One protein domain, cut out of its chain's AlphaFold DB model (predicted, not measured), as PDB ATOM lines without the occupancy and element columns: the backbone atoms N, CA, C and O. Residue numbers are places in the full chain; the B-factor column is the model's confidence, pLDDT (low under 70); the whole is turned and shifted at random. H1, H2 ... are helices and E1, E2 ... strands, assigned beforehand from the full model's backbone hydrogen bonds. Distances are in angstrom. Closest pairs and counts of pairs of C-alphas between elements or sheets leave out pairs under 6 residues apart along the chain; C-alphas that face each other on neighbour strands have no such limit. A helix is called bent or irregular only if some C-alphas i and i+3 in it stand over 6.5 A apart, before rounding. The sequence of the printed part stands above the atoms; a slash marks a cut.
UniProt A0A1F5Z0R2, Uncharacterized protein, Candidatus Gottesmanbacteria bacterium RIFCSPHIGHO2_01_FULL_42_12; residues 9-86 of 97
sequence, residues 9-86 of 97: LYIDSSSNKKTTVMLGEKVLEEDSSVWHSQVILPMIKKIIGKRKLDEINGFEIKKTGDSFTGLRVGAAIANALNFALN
ATOM      1  N   LEU A   9     -41.221  34.588  44.060       95.81
ATOM      2  CA  LEU A   9     -40.293  35.701  43.916       95.81
ATOM      3  C   LEU A   9     -38.869  35.170  44.092       95.81
ATOM      4  O   LEU A   9     -38.567  34.570  45.125       95.81
ATOM      5  N   TYR A  10     -38.007  35.402  43.110       97.31
ATOM      6  CA  TYR A  10     -36.594  35.043  43.174       97.31
ATOM      7  C   TYR A  10     -35.722  36.299  43.182       97.31
ATOM      8  O   TYR A  10     -35.949  37.209  42.384       97.31
ATOM      9  N   ILE A  11     -34.738  36.346  44.080       96.94
ATOM     10  CA  ILE A  11     -33.790  37.457  44.225       96.94
ATOM     11  C   ILE A  11     -32.381  36.951  43.907       96.94
ATOM     12  O   ILE A  11     -31.848  36.092  44.608       96.94
ATOM     13  N   ASP A  12     -31.758  37.525  42.885       96.19
ATOM     14  CA  ASP A  12     -30.336  37.368  42.612       96.19
ATOM     15  C   ASP A  12     -29.598  38.670  42.914       96.19
ATOM     16  O   ASP A  12     -29.632  39.628  42.143       96.19
ATOM     17  N   SER A  13     -28.952  38.710  44.069       94.62
ATOM     18  CA  SER A  13     -28.064  39.793  44.488       94.62
ATOM     19  C   SER A  13     -26.643  39.270  44.679       94.62
ATOM     20  O   SER A  13     -25.897  39.779  45.516       94.62
ATOM     21  N   SER A  14     -26.282  38.209  43.948       93.75
ATOM     22  CA  SER A  14     -25.000  37.546  44.128       93.75
ATOM     23  C   SER A  14     -23.832  38.313  43.529       93.75
ATOM     24  O   SER A  14     -22.711  38.026  43.923       93.75
ATOM     25  N   SER A  15     -24.084  39.271  42.630       91.69
ATOM     26  CA  SER A  15     -23.071  40.124  42.001       91.69
ATOM     27  C   SER A  15     -23.069  41.538  42.574       91.69
ATOM     28  O   SER A  15     -24.106  42.074  42.959       91.69
ATOM     29  N   ASN A  16     -21.888  42.157  42.637       87.88
ATOM     30  CA  ASN A  16     -21.729  43.565  43.016       87.88
ATOM     31  C   ASN A  16     -22.029  44.545  41.865       87.88
ATOM     32  O   ASN A  16     -22.059  45.751  42.091       87.88
ATOM     33  N   LYS A  17     -22.252  44.030  40.649       91.06
ATOM     34  CA  LYS A  17     -22.541  44.823  39.444       91.06
ATOM     35  C   LYS A  17     -24.000  44.762  39.040       91.06
ATOM     36  O   LYS A  17     -24.542  45.727  38.519       91.06
ATOM     37  N   LYS A  18     -24.683  43.651  39.306       93.75
ATOM     38  CA  LYS A  18     -26.046  43.420  38.824       93.75
ATOM     39  C   LYS A  18     -26.921  42.781  39.889       93.75
ATOM     40  O   LYS A  18     -26.526  41.801  40.512       93.75
ATOM     41  N   THR A  19     -28.134  43.305  40.032       95.50
ATOM     42  CA  THR A  19     -29.208  42.658  40.788       95.50
ATOM     43  C   THR A  19     -30.314  42.240  39.829       95.50
ATOM     44  O   THR A  19     -30.692  43.005  38.944       95.50
ATOM     45  N   THR A  20     -30.846  41.035  40.018       96.81
ATOM     46  CA  THR A  20     -31.986  40.508  39.263       96.81
ATOM     47  C   THR A  20     -33.106  40.131  40.224       96.81
ATOM     48  O   THR A  20     -32.876  39.479  41.239       96.81
ATOM     49  N   VAL A  21     -34.341  40.516  39.910       97.31
ATOM     50  CA  VAL A  21     -35.539  40.076  40.633       97.31
ATOM     51  C   VAL A  21     -36.505  39.463  39.632       97.31
ATOM     52  O   VAL A  21     -36.798  40.067  38.603       97.31
ATOM     53  N   MET A  22     -37.020  38.273  39.938       97.25
ATOM     54  CA  MET A  22     -37.961  37.553  39.079       97.25
ATOM     55  C   MET A  22     -39.260  37.236  39.814       97.25
ATOM     56  O   MET A  22     -39.242  36.915  41.002       97.25
ATOM     57  N   LEU A  23     -40.389  37.308  39.106       95.44
ATOM     58  CA  LEU A  23     -41.716  36.946  39.607       95.44
ATOM     59  C   LEU A  23     -42.507  36.231  38.502       95.44
ATOM     60  O   LEU A  23     -43.107  36.878  37.638       95.44
ATOM     61  N   GLY A  24     -42.511  34.896  38.531       89.56
ATOM     62  CA  GLY A  24     -42.992  34.093  37.401       89.56
ATOM     63  C   GLY A  24     -42.118  34.333  36.167       89.56
ATOM     64  O   GLY A  24     -40.904  34.195  36.246       89.56
ATOM     65  N   GLU A  25     -42.723  34.745  35.055       90.06
ATOM     66  CA  GLU A  25     -42.013  35.074  33.805       90.06
ATOM     67  C   GLU A  25     -41.460  36.508  33.773       90.06
ATOM     68  O   GLU A  25     -40.697  36.868  32.879       90.06
ATOM     69  N   LYS A  26     -41.846  37.363  34.731       94.69
ATOM     70  CA  LYS A  26     -41.348  38.740  34.785       94.69
ATOM     71  C   LYS A  26     -39.939  38.753  35.356       94.69
ATOM     72  O   LYS A  26     -39.717  38.197  36.430       94.69
ATOM     73  N   VAL A  27     -39.047  39.475  34.691       96.81
ATOM     74  CA  VAL A  27     -37.662  39.691  35.114       96.81
ATOM     75  C   VAL A  27     -37.393  41.192  35.147       96.81
ATOM     76  O   VAL A  27     -37.744  41.910  34.212       96.81
ATOM     77  N   LEU A  28     -36.798  41.667  36.237       96.81
ATOM     78  CA  LEU A  28     -36.209  42.996  36.339       96.81
ATOM     79  C   LEU A  28     -34.728  42.853  36.640       96.81
ATOM     80  O   LEU A  28     -34.347  42.089  37.525       96.81
ATOM     81  N   GLU A  29     -33.924  43.643  35.950       95.69
ATOM     82  CA  GLU A  29     -32.486  43.724  36.147       95.69
ATOM     83  C   GLU A  29     -32.119  45.190  36.348       95.69
ATOM     84  O   GLU A  29     -32.610  46.051  35.620       95.69
ATOM     85  N   GLU A  30     -31.289  45.474  37.344       93.31
ATOM     86  CA  GLU A  30     -30.787  46.822  37.614       93.31
ATOM     87  C   GLU A  30     -29.279  46.756  37.888       93.31
ATOM     88  O   GLU A  30     -28.759  45.772  38.436       93.31
ATOM     89  N   ASP A  31     -28.580  47.826  37.511       89.00
ATOM     90  CA  ASP A  31     -27.172  48.016  37.839       89.00
ATOM     91  C   ASP A  31     -27.034  48.293  39.348       89.00
ATOM     92  O   ASP A  31     -27.576  49.258  39.890       89.00
ATOM     93  N   SER A  32     -26.307  47.416  40.036       82.81
ATOM     94  CA  SER A  32     -26.050  47.513  41.481       82.81
ATOM     95  C   SER A  32     -24.651  48.044  41.803       82.81
ATOM     96  O   SER A  32     -24.277  48.137  42.968       82.81
ATOM     97  N   SER A  33     -23.896  48.488  40.803       80.50
ATOM     98  CA  SER A  33     -22.605  49.155  40.997       80.50
ATOM     99  C   SER A  33     -22.768  50.510  41.694       80.50
ATOM    100  O   SER A  33     -21.882  50.928  42.431       80.50
ATOM    101  N   VAL A  34     -23.906  51.188  41.479       73.56
ATOM    102  CA  VAL A  34     -24.172  52.548  41.990       73.56
ATOM    103  C   VAL A  34     -24.916  52.525  43.328       73.56
ATOM    104  O   VAL A  34     -24.544  53.224  44.263       73.56
ATOM    105  N   TRP A  35     -25.968  51.709  43.426       75.31
ATOM    106  CA  TRP A  35     -26.877  51.677  44.583       75.31
ATOM    107  C   TRP A  35     -26.796  50.361  45.379       75.31
ATOM    108  O   TRP A  35     -27.546  50.160  46.339       75.31
ATOM    109  N   HIS A  36     -25.882  49.459  45.001       81.12
ATOM    110  CA  HIS A  36     -25.606  48.186  45.674       81.12
ATOM    111  C   HIS A  36     -26.880  47.418  46.037       81.12
ATOM    112  O   HIS A  36     -27.789  47.270  45.226       81.12
ATOM    113  N   SER A  37     -26.969  46.924  47.270       81.50
ATOM    114  CA  SER A  37     -28.092  46.133  47.761       81.50
ATOM    115  C   SER A  37     -29.367  46.947  48.016       81.50
ATOM    116  O   SER A  37     -30.405  46.359  48.317       81.50
ATOM    117  N   GLN A  38     -29.325  48.283  47.921       87.62
ATOM    118  CA  GLN A  38     -30.499  49.129  48.165       87.62
ATOM    119  C   GLN A  38     -31.542  49.014  47.044       87.62
ATOM    120  O   GLN A  38     -32.717  49.283  47.286       87.62
ATOM    121  N   VAL A  39     -31.149  48.554  45.849       92.38
ATOM    122  CA  VAL A  39     -32.056  48.399  44.697       92.38
ATOM    123  C   VAL A  39     -33.066  47.261  44.861       92.38
ATOM    124  O   VAL A  39     -34.127  47.293  44.239       92.38
ATOM    125  N   ILE A  40     -32.794  46.284  45.737       94.75
ATOM    126  CA  ILE A  40     -33.586  45.048  45.846       94.75
ATOM    127  C   ILE A  40     -35.047  45.349  46.225       94.75
ATOM    128  O   ILE A  40     -35.964  44.901  45.540       94.75
ATOM    129  N   LEU A  41     -35.300  46.133  47.280       94.56
ATOM    130  CA  LEU A  41     -36.672  46.447  47.712       94.56
ATOM    131  C   LEU A  41     -37.461  47.281  46.681       94.56
ATOM    132  O   LEU A  41     -38.605  46.916  46.393       94.56
ATOM    133  N   PRO A  42     -36.900  48.356  46.084       94.50
ATOM    134  CA  PRO A  42     -37.524  49.052  44.960       94.50
ATOM    135  C   PRO A  42     -37.880  48.130  43.789       94.50
ATOM    136  O   PRO A  42     -38.998  48.206  43.276       94.50
ATOM    137  N   MET A  43     -36.979  47.219  43.400       96.00
ATOM    138  CA  MET A  43     -37.234  46.244  42.334       96.00
ATOM    139  C   MET A  43     -38.377  45.292  42.695       96.00
ATOM    140  O   MET A  43     -39.266  45.058  41.876       96.00
ATOM    141  N   ILE A  44     -38.408  44.793  43.933       95.94
ATOM    142  CA  ILE A  44     -39.498  43.952  44.439       95.94
ATOM    143  C   ILE A  44     -40.832  44.712  44.386       95.94
ATOM    144  O   ILE A  44     -41.820  44.199  43.862       95.94
ATOM    145  N   LYS A  45     -40.871  45.967  44.847       95.38
ATOM    146  CA  LYS A  45     -42.077  46.807  44.769       95.38
ATOM    147  C   LYS A  45     -42.540  47.000  43.318       95.38
ATOM    148  O   LYS A  45     -43.729  46.872  43.031       95.38
ATOM    149  N   LYS A  46     -41.605  47.260  42.399       96.50
ATOM    150  CA  LYS A  46     -41.869  47.452  40.964       96.50
ATOM    151  C   LYS A  46     -42.423  46.182  40.308       96.50
ATOM    152  O   LYS A  46     -43.407  46.267  39.578       96.50
ATOM    153  N   ILE A  47     -41.845  45.007  40.586       95.88
ATOM    154  CA  ILE A  47     -42.242  43.748  39.930       95.88
ATOM    155  C   ILE A  47     -43.568  43.180  40.454       95.88
ATOM    156  O   ILE A  47     -44.339  42.589  39.692       95.88
ATOM    157  N   ILE A  48     -43.857  43.381  41.744       93.88
ATOM    158  CA  ILE A  48     -45.117  42.966  42.376       93.88
ATOM    159  C   ILE A  48     -46.266  43.878  41.926       93.88
ATOM    160  O   ILE A  48     -47.388  43.409  41.704       93.88
ATOM    161  N   GLY A  49     -45.988  45.170  41.723       94.19
ATOM    162  CA  GLY A  49     -46.969  46.147  41.268       94.19
ATOM    163  C   GLY A  49     -48.069  46.365  42.307       94.19
ATOM    164  O   GLY A  49     -47.790  46.748  43.438       94.19
ATOM    165  N   LYS A  50     -49.330  46.139  41.916       93.12
ATOM    166  CA  LYS A  50     -50.507  46.305  42.791       93.12
ATOM    167  C   LYS A  50     -50.932  45.024  43.520       93.12
ATOM    168  O   LYS A  50     -51.920  45.056  44.249       93.12
ATOM    169  N   ARG A  51     -50.239  43.903  43.294       92.06
ATOM    170  CA  ARG A  51     -50.546  42.630  43.959       92.06
ATOM    171  C   ARG A  51     -50.234  42.720  45.444       92.06
ATOM    172  O   ARG A  51     -49.324  43.442  45.853       92.06
ATOM    173  N   LYS A  52     -50.960  41.951  46.243       91.00
ATOM    174  CA  LYS A  52     -50.643  41.775  47.654       91.00
ATOM    175  C   LYS A  52     -49.487  40.787  47.814       91.00
ATOM    176  O   LYS A  52     -49.279  39.890  46.998       91.00
ATOM    177  N   LEU A  53     -48.708  40.963  48.880       90.12
ATOM    178  CA  LEU A  53     -47.557  40.102  49.182       90.12
ATOM    179  C   LEU A  53     -47.961  38.656  49.514       90.12
ATOM    180  O   LEU A  53     -47.183  37.732  49.277       90.12
ATOM    181  N   ASP A  54     -49.164  38.451  50.050       90.31
ATOM    182  CA  ASP A  54     -49.705  37.136  50.402       90.31
ATOM    183  C   ASP A  54     -50.035  36.265  49.174       90.31
ATOM    184  O   ASP A  54     -49.994  35.039  49.287       90.31
ATOM    185  N   GLU A  55     -50.240  36.867  47.997       91.88
ATOM    186  CA  GLU A  55     -50.437  36.174  46.712       91.88
ATOM    187  C   GLU A  55     -49.166  35.467  46.198       91.88
ATOM    188  O   GLU A  55     -49.246  34.536  45.399       91.88
ATOM    189  N   ILE A  56     -47.978  35.885  46.644       93.00
ATOM    190  CA  ILE A  56     -46.693  35.278  46.254       93.00
ATOM    191  C   ILE A  56     -46.487  34.034  47.102       93.00
ATOM    192  O   ILE A  56     -46.406  34.167  48.307       93.00
ATOM    193  N   ASN A  57     -46.335  32.833  46.556       91.06
ATOM    194  CA  ASN A  57     -46.286  31.592  47.343       91.06
ATOM    195  C   ASN A  57     -44.923  31.275  47.978       91.06
ATOM    196  O   ASN A  57     -44.842  30.394  48.834       91.06
ATOM    197  N   GLY A  58     -43.850  31.944  47.565       91.44
ATOM    198  CA  GLY A  58     -42.515  31.675  48.093       91.44
ATOM    199  C   GLY A  58     -41.493  32.732  47.710       91.44
ATOM    200  O   GLY A  58     -41.648  33.421  46.703       91.44
ATOM    201  N   PHE A  59     -40.449  32.820  48.529       94.50
ATOM    202  CA  PHE A  59     -39.305  33.702  48.334       94.50
ATOM    203  C   PHE A  59     -38.050  32.842  48.256       94.50
ATOM    204  O   PHE A  59     -37.754  32.085  49.182       94.50
ATOM    205  N   GLU A  60     -37.342  32.941  47.143       95.12
ATOM    206  CA  GLU A  60     -36.112  32.210  46.868       95.12
ATOM    207  C   GLU A  60     -34.995  33.206  46.559       95.12
ATOM    208  O   GLU A  60     -35.252  34.324  46.112       95.12
ATOM    209  N   ILE A  61     -33.752  32.811  46.823       95.88
ATOM    210  CA  ILE A  61     -32.587  33.650  46.543       95.88
ATOM    211  C   ILE A  61     -31.479  32.829  45.891       95.88
ATOM    212  O   ILE A  61     -31.348  31.630  46.170       95.88
ATOM    213  N   LYS A  62     -30.614  33.497  45.126       95.75
ATOM    214  CA  LYS A  62     -29.265  32.994  44.858       95.75
ATOM    215  C   LYS A  62     -28.463  33.019  46.160       95.75
ATOM    216  O   LYS A  62     -28.437  34.032  46.854       95.75
ATOM    217  N   LYS A  63     -27.839  31.894  46.520       94.44
ATOM    218  CA  LYS A  63     -27.140  31.745  47.811       94.44
ATOM    219  C   LYS A  63     -25.620  31.859  47.740       94.44
ATOM    220  O   LYS A  63     -25.011  31.911  48.796       94.44
ATOM    221  N   THR A  64     -25.032  31.874  46.549       94.00
ATOM    222  CA  THR A  64     -23.579  31.905  46.315       94.00
ATOM    223  C   THR A  64     -23.241  32.998  45.311       94.00
ATOM    224  O   THR A  64     -24.048  33.262  44.419       94.00
ATOM    225  N   GLY A  65     -22.063  33.609  45.440       91.06
ATOM    226  CA  GLY A  65     -21.536  34.625  44.526       91.06
ATOM    227  C   GLY A  65     -20.535  35.565  45.196       91.06
ATOM    228  O   GLY A  65     -20.161  35.369  46.348       91.06
ATOM    229  N   ASP A  66     -20.128  36.597  44.465       88.94
ATOM    230  CA  ASP A  66     -19.059  37.538  44.814       88.94
ATOM    231  C   ASP A  66     -19.527  38.739  45.662       88.94
ATOM    232  O   ASP A  66     -18.718  39.470  46.232       88.94
ATOM    233  N   SER A  67     -20.838  38.949  45.801       89.69
ATOM    234  CA  SER A  67     -21.423  40.042  46.584       89.69
ATOM    235  C   SER A  67     -21.815  39.598  47.988       89.69
ATOM    236  O   SER A  67     -22.966  39.263  48.271       89.69
ATOM    237  N   PHE A  68     -20.863  39.659  48.916       91.50
ATOM    238  CA  PHE A  68     -21.097  39.321  50.321       91.50
ATOM    239  C   PHE A  68     -22.275  40.093  50.944       91.50
ATOM    240  O   PHE A  68     -23.171  39.509  51.563       91.50
ATOM    241  N   THR A  69     -22.307  41.413  50.740       92.44
ATOM    242  CA  THR A  69     -23.392  42.280  51.218       92.44
ATOM    243  C   THR A  69     -24.699  41.975  50.495       92.44
ATOM    244  O   THR A  69     -25.734  41.838  51.147       92.44
ATOM    245  N   GLY A  70     -24.666  41.811  49.169       93.00
ATOM    246  CA  GLY A  70     -25.857  41.508  48.378       93.00
ATOM    247  C   GLY A  70     -26.524  40.206  48.814       93.00
ATOM    248  O   GLY A  70     -27.735  40.193  49.044       93.00
ATOM    249  N   LEU A  71     -25.747  39.143  49.030       94.62
ATOM    250  CA  LEU A  71     -26.235  37.851  49.514       94.62
ATOM    251  C   LEU A  71     -26.889  37.955  50.901       94.62
ATOM    252  O   LEU A  71     -27.967  37.401  51.128       94.62
ATOM    253  N   ARG A  72     -26.272  38.700  51.830       94.94
ATOM    254  CA  ARG A  72     -26.830  38.938  53.175       94.94
ATOM    255  C   ARG A  72     -28.144  39.700  53.125       94.94
ATOM    256  O   ARG A  72     -29.102  39.299  53.781       94.94
ATOM    257  N   VAL A  73     -28.195  40.778  52.346       95.06
ATOM    258  CA  VAL A  73     -29.396  41.610  52.231       95.06
ATOM    259  C   VAL A  73     -30.523  40.839  51.544       95.06
ATOM    260  O   VAL A  73     -31.647  40.853  52.041       95.06
ATOM    261  N   GLY A  74     -30.232  40.098  50.472       95.25
ATOM    262  CA  GLY A  74     -31.214  39.237  49.804       95.25
ATOM    263  C   GLY A  74     -31.814  38.194  50.753       95.25
ATOM    264  O   GLY A  74     -33.036  38.066  50.846       95.25
ATOM    265  N   ALA A  75     -30.969  37.508  51.531       96.50
ATOM    266  CA  ALA A  75     -31.414  36.551  52.545       96.50
ATOM    267  C   ALA A  75     -32.245  37.201  53.657       96.50
ATOM    268  O   ALA A  75     -33.297  36.674  54.023       96.50
ATOM    269  N   ALA A  76     -31.815  38.357  54.170       97.00
ATOM    270  CA  ALA A  76     -32.544  39.094  55.196       97.00
ATOM    271  C   ALA A  76     -33.943  39.502  54.714       97.00
ATOM    272  O   ALA A  76     -34.917  39.272  55.426       97.00
ATOM    273  N   ILE A  77     -34.059  40.027  53.489       96.62
ATOM    274  CA  ILE A  77     -35.346  40.393  52.883       96.62
ATOM    275  C   ILE A  77     -36.248  39.162  52.750       96.62
ATOM    276  O   ILE A  77     -37.390  39.190  53.204       96.62
ATOM    277  N   ALA A  78     -35.751  38.062  52.176       95.81
ATOM    278  CA  ALA A  78     -36.553  36.856  51.980       95.81
ATOM    279  C   ALA A  78     -37.026  36.245  53.315       95.81
ATOM    280  O   ALA A  78     -38.182  35.831  53.437       95.81
ATOM    281  N   ASN A  79     -36.166  36.227  54.336       97.19
ATOM    282  CA  ASN A  79     -36.533  35.780  55.681       97.19
ATOM    283  C   ASN A  79     -37.559  36.716  56.333       97.19
ATOM    284  O   ASN A  79     -38.559  36.236  56.865       97.19
ATOM    285  N   ALA A  80     -37.355  38.034  56.256       96.56
ATOM    286  CA  ALA A  80     -38.269  39.025  56.821       96.56
ATOM    287  C   ALA A  80     -39.659  38.964  56.171       96.56
ATOM    288  O   ALA A  80     -40.662  39.021  56.876       96.56
ATOM    289  N   LEU A  81     -39.736  38.779  54.849       95.31
ATOM    290  CA  LEU A  81     -41.005  38.616  54.135       95.31
ATOM    291  C   LEU A  81     -41.732  37.331  54.545       95.31
ATOM    292  O   LEU A  81     -42.935  37.360  54.799       95.31
ATOM    293  N   ASN A  82     -41.014  36.208  54.659       95.44
ATOM    294  CA  ASN A  82     -41.606  34.968  55.168       95.44
ATOM    295  C   ASN A  82     -42.122  35.129  56.603       95.44
ATOM    296  O   ASN A  82     -43.229  34.679  56.902       95.44
ATOM    297  N   PHE A  83     -41.348  35.787  57.467       95.75
ATOM    298  CA  PHE A  83     -41.733  36.069  58.846       95.75
ATOM    299  C   PHE A  83     -42.979  36.963  58.919       95.75
ATOM    300  O   PHE A  83     -43.950  36.602  59.580       95.75
ATOM    301  N   ALA A  84     -42.999  38.075  58.178       94.94
ATOM    302  CA  ALA A  84     -44.118  39.020  58.149       94.94
ATOM    303  C   ALA A  84     -45.423  38.390  57.632       94.94
ATOM    304  O   ALA A  84     -46.509  38.784  58.045       94.94
ATOM    305  N   LEU A  85     -45.323  37.390  56.753       94.19
ATOM    306  CA  LEU A  85     -46.462  36.640  56.215       94.19
ATOM    307  C   LEU A  85     -46.807  35.388  57.041       94.19
ATOM    308  O   LEU A  85     -47.604  34.564  56.591       94.19
ATOM    309  N   ASN A  86     -46.201  35.226  58.223       94.00
ATOM    310  CA  ASN A  86     -46.381  34.089  59.128       94.00
ATOM    311  C   ASN A  86     -46.176  32.719  58.446       94.00
ATOM    312  O   ASN A  86     -46.911  31.753  58.672       94.00
TER     313      ASN A  86
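This is residues 9 to 86 of the 97 residues of an uncharacterized protein of Candidatus Gottesmanbacteria bacterium RIFCSPHIGHO2_01_FULL_42_12 (UniProt A0A1F5Z0R2). Helices H1 and H2 lie side by side over one face of a four-stranded sheet in two layers, the other face bare. Printed are 78 residues with E1, E2, E3, H1, E4, H2 in chain order; the mixed sheet runs E3 E2 E1 E4. The class is mixed, the whole compact, radius of gyration of the C-alphas 11.6 A, spans 31 by 21 by 18 A.

E3 is residues 26 to 31, 17.2 A; E2, 18 to 23, 17.0 A; E1, 9 to 12, 10.2 A, from C-alpha 9 at (-40.293, 35.701, 43.916); E4, 58 to 61, 10.2 A. H1, 32 to 48, 19.6 A, is irregular: C-alphas 34 and 37 are 9.5 A apart. H2, 68 to 84, 24.3 A, ends at C-alpha 84 (-44.118, 39.020, 58.149).

Hairpins E1-E2 (N 10 to O 22, 2.9 A) and E2-E3 (N 21 to O 28, 2.9 A) form a meander, successive antiparallel neighbours. E4 is parallel to E1 (N 11 to O 60, 2.9 A). E3, H1, E4 are a split strand-helix-strand unit, strands not neighbours, crossover right-handed. H1 touches H2 with residues 36 to 40 alone, closest C-alphas Ser 37 and Gly 70, 5.2 A, a shallow tilt of 24 degrees, the same way. Every O i to N i+4 pair is within hydrogen-bond range in H2, 7 of 13 in H1.

The farthest C-alphas, Val 34 and Asn 86, are 33.6 A apart. The printed part has no cut or long link; no printed residue is under 70.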